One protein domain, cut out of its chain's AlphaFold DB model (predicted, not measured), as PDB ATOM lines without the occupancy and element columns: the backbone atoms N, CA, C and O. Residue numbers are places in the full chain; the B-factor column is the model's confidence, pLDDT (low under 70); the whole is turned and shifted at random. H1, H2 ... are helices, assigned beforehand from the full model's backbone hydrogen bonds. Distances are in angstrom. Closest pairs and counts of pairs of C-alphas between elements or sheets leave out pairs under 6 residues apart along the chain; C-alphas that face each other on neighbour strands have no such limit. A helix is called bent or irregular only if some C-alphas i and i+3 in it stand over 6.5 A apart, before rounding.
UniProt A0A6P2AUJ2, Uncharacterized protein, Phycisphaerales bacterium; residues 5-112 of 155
ATOM      1  N   TRP A   5     129.227 133.794 160.524       68.88
ATOM      2  CA  TRP A   5     129.583 134.761 161.564       68.88
ATOM      3  C   TRP A   5     129.588 134.168 162.974       68.88
ATOM      4  O   TRP A   5     130.319 134.678 163.817       68.88
ATOM      5  N   LEU A   6     128.846 133.080 163.226       66.88
ATOM      6  CA  LEU A   6     128.936 132.336 164.490       66.88
ATOM      7  C   LEU A   6     130.338 131.749 164.697       66.88
ATOM      8  O   LEU A   6     130.778 131.582 165.827       66.88
ATOM      9  N   VAL A   7     131.061 131.494 163.603       74.44
ATOM     10  CA  VAL A   7     132.448 131.007 163.602       74.44
ATOM     11  C   VAL A   7     133.447 132.162 163.416       74.44
ATOM     12  O   VAL A   7     134.601 131.945 163.051       74.44
ATOM     13  N   PHE A   8     133.014 133.407 163.655       70.19
ATOM     14  CA  PHE A   8     133.825 134.625 163.528       70.19
ATOM     15  C   PHE A   8     134.415 134.859 162.124       70.19
ATOM     16  O   PHE A   8     135.418 135.563 161.979       70.19
ATOM     17  N   ASP A   9     133.807 134.290 161.079       80.31
ATOM     18  CA  ASP A   9     134.205 134.530 159.693       80.31
ATOM     19  C   ASP A   9     133.297 135.603 159.084       80.31
ATOM     20  O   ASP A   9     132.181 135.334 158.639       80.31
ATOM     21  N   TYR A  10     133.763 136.852 159.151       80.88
ATOM     22  CA  TYR A  10     133.033 138.040 158.688       80.88
ATOM     23  C   TYR A  10     133.343 138.422 157.236       80.88
ATOM     24  O   TYR A  10     132.756 139.369 156.722       80.88
ATOM     25  N   VAL A  11     134.283 137.721 156.604       84.50
ATOM     26  CA  VAL A  11     134.713 137.982 155.230       84.50
ATOM     27  C   VAL A  11     133.753 137.291 154.274       84.50
ATOM     28  O   VAL A  11     133.477 136.098 154.436       84.50
ATOM     29  N   ASP A  12     133.279 138.031 153.276       83.69
ATOM     30  CA  ASP A  12     132.418 137.485 152.236       83.69
ATOM     31  C   ASP A  12     133.088 136.264 151.561       83.69
ATOM     32  O   ASP A  12     134.284 136.313 151.238       83.69
ATOM     33  N   PRO A  13     132.402 135.117 151.399       84.25
ATOM     34  CA  PRO A  13     132.905 134.025 150.570       84.25
ATOM     35  C   PRO A  13     133.255 134.444 149.141       84.25
ATOM     36  O   PRO A  13     134.178 133.851 148.589       84.25
ATOM     37  N   GLU A  14     132.548 135.422 148.576       87.12
ATOM     38  CA  GLU A  14     132.701 135.849 147.182       87.12
ATOM     39  C   GLU A  14     134.002 136.621 146.941       87.12
ATOM     40  O   GLU A  14     134.524 136.630 145.828       87.12
ATOM     41  N   LEU A  15     134.597 137.186 147.999       86.75
ATOM     42  CA  LEU A  15     135.948 137.729 147.933       86.75
ATOM     43  C   LEU A  15     136.933 136.587 147.658       86.75
ATOM     44  O   LEU A  15     137.168 135.716 148.513       86.75
ATOM     45  N   THR A  16     137.556 136.632 146.477       88.50
ATOM     46  CA  THR A  16     138.602 135.712 146.002       88.50
ATOM     47  C   THR A  16     139.931 135.925 146.736       88.50
ATOM     48  O   THR A  16     140.981 136.068 146.121       88.50
ATOM     49  N   LEU A  17     139.882 135.966 148.066       90.00
ATOM     50  CA  LEU A  17     141.040 136.042 148.943       90.00
ATOM     51  C   LEU A  17     141.684 134.664 149.061       90.00
ATOM     52  O   LEU A  17     141.025 133.684 149.444       90.00
ATOM     53  N   SER A  18     142.991 134.610 148.834       93.94
ATOM     54  CA  SER A  18     143.805 133.442 149.141       93.94
ATOM     55  C   SER A  18     143.729 133.096 150.636       93.94
ATOM     56  O   SER A  18     143.403 133.911 151.507       93.94
ATOM     57  N   ARG A  19     144.063 131.846 150.984       92.19
ATOM     58  CA  ARG A  19     144.113 131.419 152.396       92.19
ATOM     59  C   ARG A  19     145.127 132.227 153.213       92.19
ATOM     60  O   ARG A  19     144.946 132.341 154.425       92.19
ATOM     61  N   GLN A  20     146.176 132.742 152.573       94.31
ATOM     62  CA  GLN A  20     147.205 133.547 153.220       94.31
ATOM     63  C   GLN A  20     146.682 134.953 153.535       94.31
ATOM     64  O   GLN A  20     146.686 135.331 154.705       94.31
ATOM     65  N   GLU A  21     146.092 135.646 152.560       93.19
ATOM     66  CA  GLU A  21     145.496 136.975 152.770       93.19
ATOM     67  C   GLU A  21     144.382 136.930 153.824       93.19
ATOM     68  O   GLU A  21     144.335 137.763 154.726       93.19
ATOM     69  N   ARG A  22     143.523 135.894 153.817       91.62
ATOM     70  CA  ARG A  22     142.496 135.727 154.869       91.62
ATOM     71  C   ARG A  22     143.107 135.643 156.271       91.62
ATOM     72  O   ARG A  22     142.498 136.105 157.238       91.62
ATOM     73  N   ARG A  23     144.284 135.024 156.418       91.31
ATOM     74  CA  ARG A  23     144.992 134.951 157.708       91.31
ATOM     75  C   ARG A  23     145.601 136.299 158.079       91.31
ATOM     76  O   ARG A  23     145.552 136.651 159.257       91.31
ATOM     77  N   GLU A  24     146.137 137.040 157.117       92.50
ATOM     78  CA  GLU A  24     146.735 138.366 157.317       92.50
ATOM     79  C   GLU A  24     145.680 139.407 157.702       92.50
ATOM     80  O   GLU A  24     145.806 140.017 158.764       92.50
ATOM     81  N   VAL A  25     144.554 139.467 156.987       91.44
ATOM     82  CA  VAL A  25     143.385 140.291 157.342       91.44
ATOM     83  C   VAL A  25     142.897 139.976 158.757       91.44
ATOM     84  O   VAL A  25     142.661 140.882 159.558       91.44
ATOM     85  N   ARG A  26     142.783 138.690 159.127       88.50
ATOM     86  CA  ARG A  26     142.391 138.299 160.496       88.50
ATOM     87  C   ARG A  26     143.418 138.734 161.539       88.50
ATOM     88  O   ARG A  26     143.026 139.113 162.643       88.50
ATOM     89  N   ARG A  27     144.717 138.663 161.231       89.38
ATOM     90  CA  ARG A  27     145.788 139.131 162.127       89.38
ATOM     91  C   ARG A  27     145.744 140.652 162.290       89.38
ATOM     92  O   ARG A  27     145.818 141.114 163.426       89.38
ATOM     93  N   ALA A  28     145.559 141.402 161.206       89.00
ATOM     94  CA  ALA A  28     145.425 142.858 161.217       89.00
ATOM     95  C   ALA A  28     144.189 143.306 162.014       89.00
ATOM     96  O   ALA A  28     144.301 144.102 162.948       89.00
ATOM     97  N   ALA A  29     143.029 142.692 161.754       88.00
ATOM     98  CA  ALA A  29     141.806 142.951 162.510       88.00
ATOM     99  C   ALA A  29     141.998 142.673 164.012       88.00
ATOM    100  O   ALA A  29     141.599 143.485 164.845       88.00
ATOM    101  N   ARG A  30     142.674 141.571 164.377       84.06
ATOM    102  CA  ARG A  30     142.975 141.242 165.782       84.06
ATOM    103  C   ARG A  30     143.889 142.261 166.464       84.06
ATOM    104  O   ARG A  30     143.658 142.552 167.634       84.06
ATOM    105  N   ARG A  31     144.888 142.816 165.767       83.81
ATOM    106  CA  ARG A  31     145.761 143.869 166.324       83.81
ATOM    107  C   ARG A  31     144.967 145.128 166.666       83.81
ATOM    108  O   ARG A  31     145.122 145.666 167.760       83.81
ATOM    109  N   ASN A  32     144.042 145.527 165.799       77.50
ATOM    110  CA  ASN A  32     143.169 146.678 166.055       77.50
ATOM    111  C   ASN A  32     142.134 146.399 167.159       77.50
ATOM    112  O   ASN A  32     141.731 147.298 167.894       77.50
ATOM    113  N   VAL A  33     141.776 145.130 167.353       73.25
ATOM    114  CA  VAL A  33     140.874 144.669 168.419       73.25
ATOM    115  C   VAL A  33     141.532 144.650 169.799       73.25
ATOM    116  O   VAL A  33     140.846 144.577 170.814       73.25
ATOM    117  N   THR A  34     142.851 144.787 169.915       59.53
ATOM    118  CA  THR A  34     143.493 144.897 171.238       59.53
ATOM    119  C   THR A  34     143.011 146.137 172.018       59.53
ATOM    120  O   THR A  34     142.957 146.115 173.249       59.53
ATOM    121  N   LEU A  35     142.533 147.178 171.318       55.88
ATOM    122  CA  LEU A  35     141.843 148.341 171.902       55.88
ATOM    123  C   LEU A  35     140.426 148.010 172.419       55.88
ATOM    124  O   LEU A  35     139.854 148.722 173.242       55.88
ATOM    125  N   THR A  36     139.882 146.864 172.020       57.84
ATOM    126  CA  THR A  36     138.601 146.289 172.442       57.84
ATOM    127  C   THR A  36     138.685 145.558 173.797       57.84
ATOM    128  O   THR A  36     137.747 144.864 174.187       57.84
ATOM    129  N   ARG A  37     139.757 145.760 174.589       60.00
ATOM    130  CA  ARG A  37     139.818 145.398 176.029       60.00
ATOM    131  C   ARG A  37     138.596 145.900 176.808       60.00
ATOM    132  O   ARG A  37     138.132 145.234 177.729       60.00
ATOM    133  N   ARG A  38     138.028 147.035 176.390       60.69
ATOM    134  CA  ARG A  38     136.802 147.614 176.952       60.69
ATOM    135  C   ARG A  38     135.570 146.709 176.785       60.69
ATOM    136  O   ARG A  38     134.728 146.683 177.671       60.69
ATOM    137  N   ASN A  39     135.498 145.895 175.728       62.47
ATOM    138  CA  ASN A  39     134.397 144.940 175.536       62.47
ATOM    139  C   ASN A  39     134.629 143.617 176.261       62.47
ATOM    140  O   ASN A  39     133.668 142.988 176.685       62.47
ATOM    141  N   LEU A  40     135.891 143.212 176.450       66.94
ATOM    142  CA  LEU A  40     136.206 142.106 177.355       66.94
ATOM    143  C   LEU A  40     135.738 142.448 178.775       66.94
ATOM    144  O   LEU A  40     135.132 141.613 179.434       66.94
ATOM    145  N   LEU A  41     135.936 143.702 179.197       69.31
ATOM    146  CA  LEU A  41     135.391 144.211 180.452       69.31
ATOM    147  C   LEU A  41     133.861 144.159 180.461       69.31
ATOM    148  O   LEU A  41     133.312 143.682 181.437       69.31
ATOM    149  N   ILE A  42     133.165 144.547 179.388       70.56
ATOM    150  CA  ILE A  42     131.695 144.419 179.320       70.56
ATOM    151  C   ILE A  42     131.251 142.953 179.466       70.56
ATOM    152  O   ILE A  42     130.355 142.667 180.255       70.56
ATOM    153  N   CYS A  43     131.901 142.005 178.782       71.25
ATOM    154  CA  CYS A  43     131.613 140.580 178.960       71.25
ATOM    155  C   CYS A  43     131.872 140.123 180.401       71.25
ATOM    156  O   CYS A  43     131.036 139.435 180.974       71.25
ATOM    157  N   VAL A  44     132.984 140.535 181.014       76.06
ATOM    158  CA  VAL A  44     133.305 140.215 182.413       76.06
ATOM    159  C   VAL A  44     132.276 140.832 183.369       76.06
ATOM    160  O   VAL A  44     131.752 140.138 184.229       76.06
ATOM    161  N   PHE A  45     131.910 142.098 183.193       73.88
ATOM    162  CA  PHE A  45     130.986 142.809 184.078       73.88
ATOM    163  C   PHE A  45     129.517 142.427 183.890       73.88
ATOM    164  O   PHE A  45     128.715 142.741 184.758       73.88
ATOM    165  N   ILE A  46     129.149 141.747 182.803       74.94
ATOM    166  CA  ILE A  46     127.780 141.250 182.596       74.94
ATOM    167  C   ILE A  46     127.699 139.757 182.926       74.94
ATOM    168  O   ILE A  46     126.854 139.340 183.714       74.94
ATOM    169  N   ILE A  47     128.595 138.941 182.372       74.81
ATOM    170  CA  ILE A  47     128.523 137.479 182.496       74.81
ATOM    171  C   ILE A  47     128.867 137.027 183.920       74.81
ATOM    172  O   ILE A  47     128.225 136.123 184.449       74.81
ATOM    173  N   LEU A  48     129.851 137.658 184.561       79.88
ATOM    174  CA  LEU A  48     130.356 137.233 185.868       79.88
ATOM    175  C   LEU A  48     129.366 137.498 187.024       79.88
ATOM    176  O   LEU A  48     129.151 136.576 187.811       79.88
ATOM    177  N   PRO A  49     128.679 138.657 187.125       80.25
ATOM    178  CA  PRO A  49     127.625 138.830 188.127       80.25
ATOM    179  C   PRO A  49     126.382 137.974 187.860       80.25
ATOM    180  O   PRO A  49     125.760 137.513 188.812       80.25
ATOM    181  N   LEU A  50     126.044 137.687 186.598       77.94
ATOM    182  CA  LEU A  50     124.971 136.739 186.272       77.94
ATOM    183  C   LEU A  50     125.318 135.311 186.715       77.94
ATOM    184  O   LEU A  50     124.473 134.617 187.280       77.94
ATOM    185  N   LEU A  51     126.573 134.897 186.523       79.94
ATOM    186  CA  LEU A  51     127.082 133.624 187.028       79.94
ATOM    187  C   LEU A  51     127.055 133.582 188.563       79.94
ATOM    188  O   LEU A  51     126.618 132.591 189.143       79.94
ATOM    189  N   ALA A  52     127.469 134.665 189.225       82.31
ATOM    190  CA  ALA A  52     127.437 134.771 190.681       82.31
ATOM    191  C   ALA A  52     126.003 134.702 191.231       82.31
ATOM    192  O   ALA A  52     125.749 133.972 192.188       82.31
ATOM    193  N   PHE A  53     125.053 135.396 190.597       82.38
ATOM    194  CA  PHE A  53     123.635 135.346 190.958       82.38
ATOM    195  C   PHE A  53     123.050 133.939 190.787       82.38
ATOM    196  O   PHE A  53     122.293 133.470 191.637       82.38
ATOM    197  N   TYR A  54     123.447 133.232 189.726       79.25
ATOM    198  CA  TYR A  54     123.064 131.838 189.519       79.25
ATOM    199  C   TYR A  54     123.596 130.920 190.626       79.25
ATOM    200  O   TYR A  54     122.818 130.182 191.228       79.25
ATOM    201  N   ILE A  55     124.896 130.996 190.939       83.00
ATOM    202  CA  ILE A  55     125.515 130.199 192.010       83.00
ATOM    203  C   ILE A  55     124.825 130.488 193.346       83.00
ATOM    204  O   ILE A  55     124.472 129.559 194.068       83.00
ATOM    205  N   TRP A  56     124.568 131.762 193.645       83.31
ATOM    206  CA  TRP A  56     123.842 132.179 194.842       83.31
ATOM    207  C   TRP A  56     122.441 131.551 194.916       83.31
ATOM    208  O   TRP A  56     122.066 131.001 195.952       83.31
ATOM    209  N   GLY A  57     121.696 131.556 193.805       76.56
ATOM    210  CA  GLY A  57     120.376 130.932 193.710       76.56
ATOM    211  C   GLY A  57     120.410 129.418 193.941       76.56
ATOM    212  O   GLY A  57     119.600 128.886 194.701       76.56
ATOM    213  N   VAL A  58     121.379 128.720 193.346       75.31
ATOM    214  CA  VAL A  58     121.551 127.271 193.532       75.31
ATOM    215  C   VAL A  58     121.922 126.936 194.977       75.31
ATOM    216  O   VAL A  58     121.325 126.037 195.559       75.31
ATOM    217  N   VAL A  59     122.857 127.671 195.584       79.75
ATOM    218  CA  VAL A  59     123.325 127.405 196.954       79.75
ATOM    219  C   VAL A  59     122.223 127.651 197.986       79.75
ATOM    220  O   VAL A  59     122.021 126.824 198.873       79.75
ATOM    221  N   HIS A  60     121.481 128.755 197.875       75.25
ATOM    222  CA  HIS A  60     120.486 129.109 198.890       75.25
ATOM    223  C   HIS A  60     119.145 128.404 198.730       75.25
ATOM    224  O   HIS A  60     118.480 128.130 199.730       75.25
ATOM    225  N   TYR A  61     118.735 128.108 197.499       70.38
ATOM    226  CA  TYR A  61     117.436 127.488 197.257       70.38
ATOM    227  C   TYR A  61     117.542 125.992 196.956       70.38
ATOM    228  O   TYR A  61     116.575 125.272 197.188       70.38
ATOM    229  N   GLY A  62     118.709 125.487 196.539       65.88
ATOM    230  CA  GLY A  62     118.922 124.075 196.203       65.88
ATOM    231  C   GLY A  62     118.616 123.108 197.350       65.88
ATOM    232  O   GLY A  62     118.056 122.044 197.113       65.88
ATOM    233  N   GLY A  63     118.875 123.507 198.601       65.62
ATOM    234  CA  GLY A  63     118.560 122.688 199.778       65.62
ATOM    235  C   GLY A  63     117.059 122.458 200.007       65.62
ATOM    236  O   GLY A  63     116.677 121.416 200.531       65.62
ATOM    237  N   ARG A  64     116.190 123.383 199.569       64.94
ATOM    238  CA  ARG A  64     114.719 123.239 199.655       64.94
ATOM    239  C   ARG A  64     114.120 122.439 198.500       64.94
ATOM    240  O   ARG A  64     112.949 122.084 198.545       64.94
ATOM    241  N   TYR A  65     114.913 122.170 197.472       56.78
ATOM    242  CA  TYR A  65     114.463 121.605 196.209       56.78
ATOM    243  C   TYR A  65     114.748 120.102 196.056       56.78
ATOM    244  O   TYR A  65     114.341 119.495 195.072       56.78
ATOM    245  N   LEU A  66     115.413 119.479 197.032       58.81
ATOM    246  CA  LEU A  66     115.748 118.051 197.006       58.81
ATOM    247  C   LEU A  66     114.533 117.117 197.153       58.81
ATOM    248  O   LEU A  66     114.662 115.921 196.912       58.81
ATOM    249  N   THR A  67     113.360 117.636 197.521       69.00
ATOM    250  CA  THR A  67     112.140 116.834 197.709       69.00
ATOM    251  C   THR A  67     111.184 116.867 196.519       69.00
ATOM    252  O   THR A  67     110.256 116.067 196.492       69.00
ATOM    253  N   ASP A  68     111.381 117.762 195.543       75.19
ATOM    254  CA  ASP A  68     110.443 117.942 194.432       75.19
ATOM    255  C   ASP A  68     111.193 118.244 193.123       75.19
ATOM    256  O   ASP A  68     111.920 119.232 193.009       75.19
ATOM    257  N   VAL A  69     111.063 117.363 192.127       72.38
ATOM    258  CA  VAL A  69     111.924 117.350 190.923       72.38
ATOM    259  C   VAL A  69     111.518 118.434 189.914       72.38
ATOM    260  O   VAL A  69     112.344 118.974 189.172       72.38
ATOM    261  N   TRP A  70     110.232 118.788 189.893       74.69
ATOM    262  CA  TRP A  70     109.653 119.696 188.901       74.69
ATOM    263  C   TRP A  70     110.153 121.152 189.002       74.69
ATOM    264  O   TRP A  70     110.546 121.729 187.979       74.69
ATOM    265  N   PRO A  71     110.230 121.769 190.196       78.06
ATOM    266  CA  PRO A  71     110.739 123.134 190.333       78.06
ATOM    267  C   PRO A  71     112.223 123.271 189.966       78.06
ATOM    268  O   PRO A  71     112.645 124.312 189.451       78.06
ATOM    269  N   VAL A  72     113.006 122.210 190.180       72.12
ATOM    270  CA  VAL A  72     114.430 122.162 189.831       72.12
ATOM    271  C   VAL A  72     114.601 122.195 188.325       72.12
ATOM    272  O   VAL A  72     115.277 123.085 187.808       72.12
ATOM    273  N   ALA A  73     113.925 121.291 187.612       76.44
ATOM    274  CA  ALA A  73     113.967 121.239 186.154       76.44
ATOM    275  C   ALA A  73     113.543 122.579 185.529       76.44
ATOM    276  O   ALA A  73     114.248 123.122 184.678       76.44
ATOM    277  N   ASN A  74     112.448 123.175 186.011       78.50
ATOM    278  CA  ASN A  74     111.979 124.484 185.550       78.50
ATOM    279  C   ASN A  74     113.010 125.604 185.803       78.50
ATOM    280  O   ASN A  74     113.219 126.465 184.947       78.50
ATOM    281  N   THR A  75     113.702 125.583 186.946       77.69
ATOM    282  CA  THR A  75     114.770 126.549 187.250       77.69
ATOM    283  C   THR A  75     115.952 126.400 186.289       77.69
ATOM    284  O   THR A  75     116.406 127.398 185.729       77.69
ATOM    285  N   PHE A  76     116.404 125.171 186.018       77.50
ATOM    286  CA  PHE A  76     117.471 124.918 185.042       77.50
ATOM    287  C   PHE A  76     117.092 125.369 183.631       77.50
ATOM    288  O   PHE A  76     117.898 126.024 182.973       77.50
ATOM    289  N   ILE A  77     115.864 125.085 183.182       82.75
ATOM    290  CA  ILE A  77     115.373 125.517 181.865       82.75
ATOM    291  C   ILE A  77     115.405 127.045 181.759       82.75
ATOM    292  O   ILE A  77     115.942 127.585 180.794       82.75
ATOM    293  N   ARG A  78     114.884 127.763 182.762       80.38
ATOM    294  CA  ARG A  78     114.880 129.237 182.770       80.38
ATOM    295  C   ARG A  78     116.291 129.810 182.708       80.38
ATOM    296  O   ARG A  78     116.538 130.736 181.940       80.38
ATOM    297  N   VAL A  79     117.221 129.239 183.470       77.62
ATOM    298  CA  VAL A  79     118.626 129.662 183.453       77.62
ATOM    299  C   VAL A  79     119.261 129.391 182.092       77.62
ATOM    300  O   VAL A  79     119.915 130.277 181.546       77.62
ATOM    301  N   ALA A  80     119.040 128.208 181.519       80.94
ATOM    302  CA  ALA A  80     119.558 127.860 180.202       80.94
ATOM    303  C   ALA A  80     119.046 128.824 179.119       80.94
ATOM    304  O   ALA A  80     119.827 129.265 178.279       80.94
ATOM    305  N   LEU A  81     117.768 129.218 179.175       84.50
ATOM    306  CA  LEU A  81     117.188 130.199 178.254       84.50
ATOM    307  C   LEU A  81     117.806 131.593 178.419       84.50
ATOM    308  O   LEU A  81     118.165 132.216 177.421       84.50
ATOM    309  N   VAL A  82     117.974 132.072 179.655       81.31
ATOM    310  CA  VAL A  82     118.636 133.362 179.922       81.31
ATOM    311  C   VAL A  82     120.077 133.335 179.414       81.31
ATOM    312  O   VAL A  82     120.512 134.261 178.734       81.31
ATOM    313  N   TYR A  83     120.807 132.253 179.679       79.06
ATOM    314  CA  TYR A  83     122.180 132.085 179.219       79.06
ATOM    315  C   TYR A  83     122.280 132.048 177.687       79.06
ATOM    316  O   TYR A  83     123.127 132.728 177.108       79.06
ATOM    317  N   ALA A  84     121.383 131.318 177.019       82.81
ATOM    318  CA  ALA A  84     121.308 131.284 175.561       82.81
ATOM    319  C   ALA A  84     121.003 132.674 174.974       82.81
ATOM    320  O   ALA A  84     121.678 133.104 174.039       82.81
ATOM    321  N   ALA A  85     120.048 133.410 175.551       82.88
ATOM    322  CA  ALA A  85     119.722 134.771 175.127       82.88
ATOM    323  C   ALA A  85     120.919 135.725 175.285       82.88
ATOM    324  O   ALA A  85     121.231 136.484 174.368       82.88
ATOM    325  N   LEU A  86     121.640 135.642 176.407       79.62
ATOM    326  CA  LEU A  86     122.852 136.431 176.639       79.62
ATOM    327  C   LEU A  86     123.949 136.114 175.621       79.62
ATOM    328  O   LEU A  86     124.583 137.035 175.111       79.62
ATOM    329  N   TRP A  87     124.148 134.840 175.280       79.56
ATOM    330  CA  TRP A  87     125.092 134.444 174.235       79.56
ATOM    331  C   TRP A  87     124.713 134.992 172.863       79.56
ATOM    332  O   TRP A  87     125.588 135.464 172.140       79.56
ATOM    333  N   ILE A  88     123.424 134.986 172.515       82.88
ATOM    334  CA  ILE A  88     122.931 135.579 171.266       82.88
ATOM    335  C   ILE A  88     123.226 137.082 171.239       82.88
ATOM    336  O   ILE A  88     123.768 137.579 170.252       82.88
ATOM    337  N   VAL A  89     122.936 137.801 172.329       81.81
ATOM    338  CA  VAL A  89     123.219 139.241 172.444       81.81
ATOM    339  C   VAL A  89     124.720 139.515 172.364       81.81
ATOM    340  O   VAL A  89     125.141 140.394 171.614       81.81
ATOM    341  N   ALA A  90     125.544 138.745 173.074       78.56
ATOM    342  CA  ALA A  90     126.997 138.882 173.045       78.56
ATOM    343  C   ALA A  90     127.571 138.606 171.647       78.56
ATOM    344  O   ALA A  90     128.432 139.348 171.178       78.56
ATOM    345  N   ALA A  91     127.068 137.587 170.947       79.06
ATOM    346  CA  ALA A  91     127.478 137.273 169.584       79.06
ATOM    347  C   ALA A  91     127.035 138.359 168.588       79.06
ATOM    348  O   ALA A  91     127.803 138.739 167.702       79.06
ATOM    349  N   TRP A  92     125.830 138.909 168.759       83.19
ATOM    350  CA  TRP A  92     125.326 140.017 167.950       83.19
ATOM    351  C   TRP A  92     126.133 141.305 168.169       83.19
ATOM    352  O   TRP A  92     126.568 141.917 167.195       83.19
ATOM    353  N   LEU A  93     126.408 141.674 169.425       81.31
ATOM    354  CA  LEU A  93     127.272 142.807 169.780       81.31
ATOM    355  C   LEU A  93     128.703 142.606 169.276       81.31
ATOM    356  O   LEU A  93     129.316 143.522 168.731       81.31
ATOM    357  N   GLY A  94     129.228 141.389 169.424       78.69
ATOM    358  CA  GLY A  94     130.512 140.998 168.863       78.69
ATOM    359  C   GLY A  94     130.536 141.260 167.363       78.69
ATOM    360  O   GLY A  94     131.418 141.962 166.882       78.69
ATOM    361  N   ARG A  95     129.524 140.794 166.627       82.81
ATOM    362  CA  ARG A  95     129.400 141.015 165.182       82.81
ATOM    363  C   ARG A  95     129.342 142.495 164.815       82.81
ATOM    364  O   ARG A  95     130.089 142.913 163.934       82.81
ATOM    365  N   THR A  96     128.459 143.277 165.433       82.69
ATOM    366  CA  THR A  96     128.273 144.694 165.072       82.69
ATOM    367  C   THR A  96     129.534 145.511 165.327       82.69
ATOM    368  O   THR A  96     129.882 146.358 164.509       82.69
ATOM    369  N   MET A  97     130.270 145.197 166.394       82.44
ATOM    370  CA  MET A  97     131.511 145.892 166.726       82.44
ATOM    371  C   MET A  97     132.721 145.417 165.925       82.44
ATOM    372  O   MET A  97     133.549 146.239 165.551       82.44
ATOM    373  N   TYR A  98     132.854 144.115 165.649       83.31
ATOM    374  CA  TYR A  98     134.032 143.568 164.960       83.31
ATOM    375  C   TYR A  98     134.006 143.822 163.450       83.31
ATOM    376  O   TYR A  98     135.055 143.982 162.824       83.31
ATOM    377  N   ARG A  99     132.804 143.872 162.861       88.44
ATOM    378  CA  ARG A  99     132.591 144.069 161.423       88.44
ATOM    379  C   ARG A  99     133.364 145.262 160.837       88.44
ATOM    380  O   ARG A  99     134.101 145.023 159.883       88.44
ATOM    381  N   PRO A 100     133.279 146.499 161.367       88.94
ATOM    382  CA  PRO A 100     133.990 147.637 160.779       88.94
ATOM    383  C   PRO A 100     135.512 147.457 160.778       88.94
ATOM    384  O   PRO A 100     136.169 147.866 159.825       88.94
ATOM    385  N   PHE A 101     136.090 146.807 161.794       89.19
ATOM    386  CA  PHE A 101     137.537 146.567 161.844       89.19
ATOM    387  C   PHE A 101     137.990 145.553 160.799       89.19
ATOM    388  O   PHE A 101     139.030 145.743 160.174       89.19
ATOM    389  N   VAL A 102     137.204 144.496 160.586       91.12
ATOM    390  CA  VAL A 102     137.499 143.508 159.542       91.12
ATOM    391  C   VAL A 102     137.376 144.147 158.168       91.12
ATOM    392  O   VAL A 102     138.276 143.979 157.358       91.12
ATOM    393  N   LEU A 103     136.316 144.917 157.913       92.19
ATOM    394  CA  LEU A 103     136.117 145.573 156.618       92.19
ATOM    395  C   LEU A 103     137.209 146.603 156.318       92.19
ATOM    396  O   LEU A 103     137.691 146.656 155.192       92.19
ATOM    397  N   ARG A 104     137.673 147.355 157.325       91.31
ATOM    398  CA  ARG A 104     138.848 148.228 157.181       91.31
ATOM    399  C   ARG A 104     140.110 147.437 156.843       91.31
ATOM    400  O   ARG A 104     140.803 147.810 155.908       91.31
ATOM    401  N   ALA A 105     140.371 146.331 157.538       92.00
ATOM    402  CA  ALA A 105     141.537 145.491 157.258       92.00
ATOM    403  C   ALA A 105     141.482 144.862 155.853       92.00
ATOM    404  O   ALA A 105     142.496 144.806 155.168       92.00
ATOM    405  N   VAL A 106     140.302 144.418 155.402       93.00
ATOM    406  CA  VAL A 106     140.080 143.932 154.026       93.00
ATOM    407  C   VAL A 106     140.391 145.036 153.017       93.00
ATOM    408  O   VAL A 106     141.088 144.795 152.034       93.00
ATOM    409  N   ARG A 107     139.934 146.259 153.301       91.44
ATOM    410  CA  ARG A 107     140.183 147.433 152.468       91.44
ATOM    411  C   ARG A 107     141.662 147.790 152.363       91.44
ATOM    412  O   ARG A 107     142.147 148.083 151.279       91.44
ATOM    413  N   GLU A 108     142.384 147.704 153.476       89.25
ATOM    414  CA  GLU A 108     143.837 147.911 153.533       89.25
ATOM    415  C   GLU A 108     144.615 146.881 152.701       89.25
ATOM    416  O   GLU A 108     145.709 147.182 152.246       89.25
ATOM    417  N   HIS A 109     144.044 145.701 152.438       89.81
ATOM    418  CA  HIS A 109     144.642 144.691 151.552       89.81
ATOM    419  C   HIS A 109     144.267 144.893 150.071       89.81
ATOM    420  O   HIS A 109     144.447 143.987 149.263       89.81
ATOM    421  N   GLY A 110     143.717 146.054 149.698       89.88
ATOM    422  CA  GLY A 110     143.432 146.400 148.302       89.88
ATOM    423  C   GLY A 110     142.040 146.006 147.798       89.88
ATOM    424  O   GLY A 110     141.747 146.180 146.619       89.88
ATOM    425  N   TYR A 111     141.162 145.485 148.659       91.50
ATOM    426  CA  TYR A 111     139.820 145.057 148.257       91.50
ATOM    427  C   TYR A 111     138.791 146.151 148.516       91.50
ATOM    428  O   TYR A 111     138.544 146.503 149.672       91.50
ATOM    429  N   ASP A 112     138.148 146.663 147.463       90.75
ATOM    430  CA  ASP A 112     137.166 147.727 147.646       90.75
ATOM    431  C   ASP A 112     135.818 147.248 148.156       90.75
ATOM    432  O   ASP A 112     134.962 146.804 147.398       90.75
TER     433      ASP A 112
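This is residues 5 to 112 of the 155 residues of an uncharacterized protein of Phycisphaerales bacterium (UniProt A0A6P2AUJ2). Two long bent helices make an extended rod: arms H1b and H2a run side by side, and at one end H1a turns off to cross H2b. Residues 65 to 71 stick out at the other end. The 108 printed residues, all helix by class, have radius of gyration of the C-alphas 20.3 A and spans of 65 by 27 by 19 A.

After residues 5 to 18, H1 and H2 are each one helix by hydrogen bonds, but bent: C-alphas 35 and 38 are 7.2 A apart, 97 and 100 6.7 A. H1, residues 19 to 64, has arms H1a, 19 to 35, 25.9 A, from C-alpha 19 at (144.113, 131.419, 152.396), and H1b, 38 to 64, 40.0 A, irregular: C-alphas 60 and 63 are 6.8 A apart. H2, residues 69 to 108, has arms H2a, 69 to 97, 42.2 A, and H2b, 100 to 108, 12.2 A, to C-alpha 108 at (143.837, 147.911, 153.533).

H1a touches H2b, closest C-alphas Ala 29 and Val 102, 5.3 A, opposite ways at a steep tilt of 49 degrees. H1b and H2a are close but not clearly touching, closest C-alphas Cys 43 and Ala 90, 7.7 A. Every O i to N i+4 pair is within hydrogen-bond range in H2a and H2b, 12 of 13 in H1a, 20 of 23 in H1b.

The printed part has no cut; the H1 to H2 link is tight. Residues 5 to 6, 34 to 41 and 62 to 67 have pLDDT under 70.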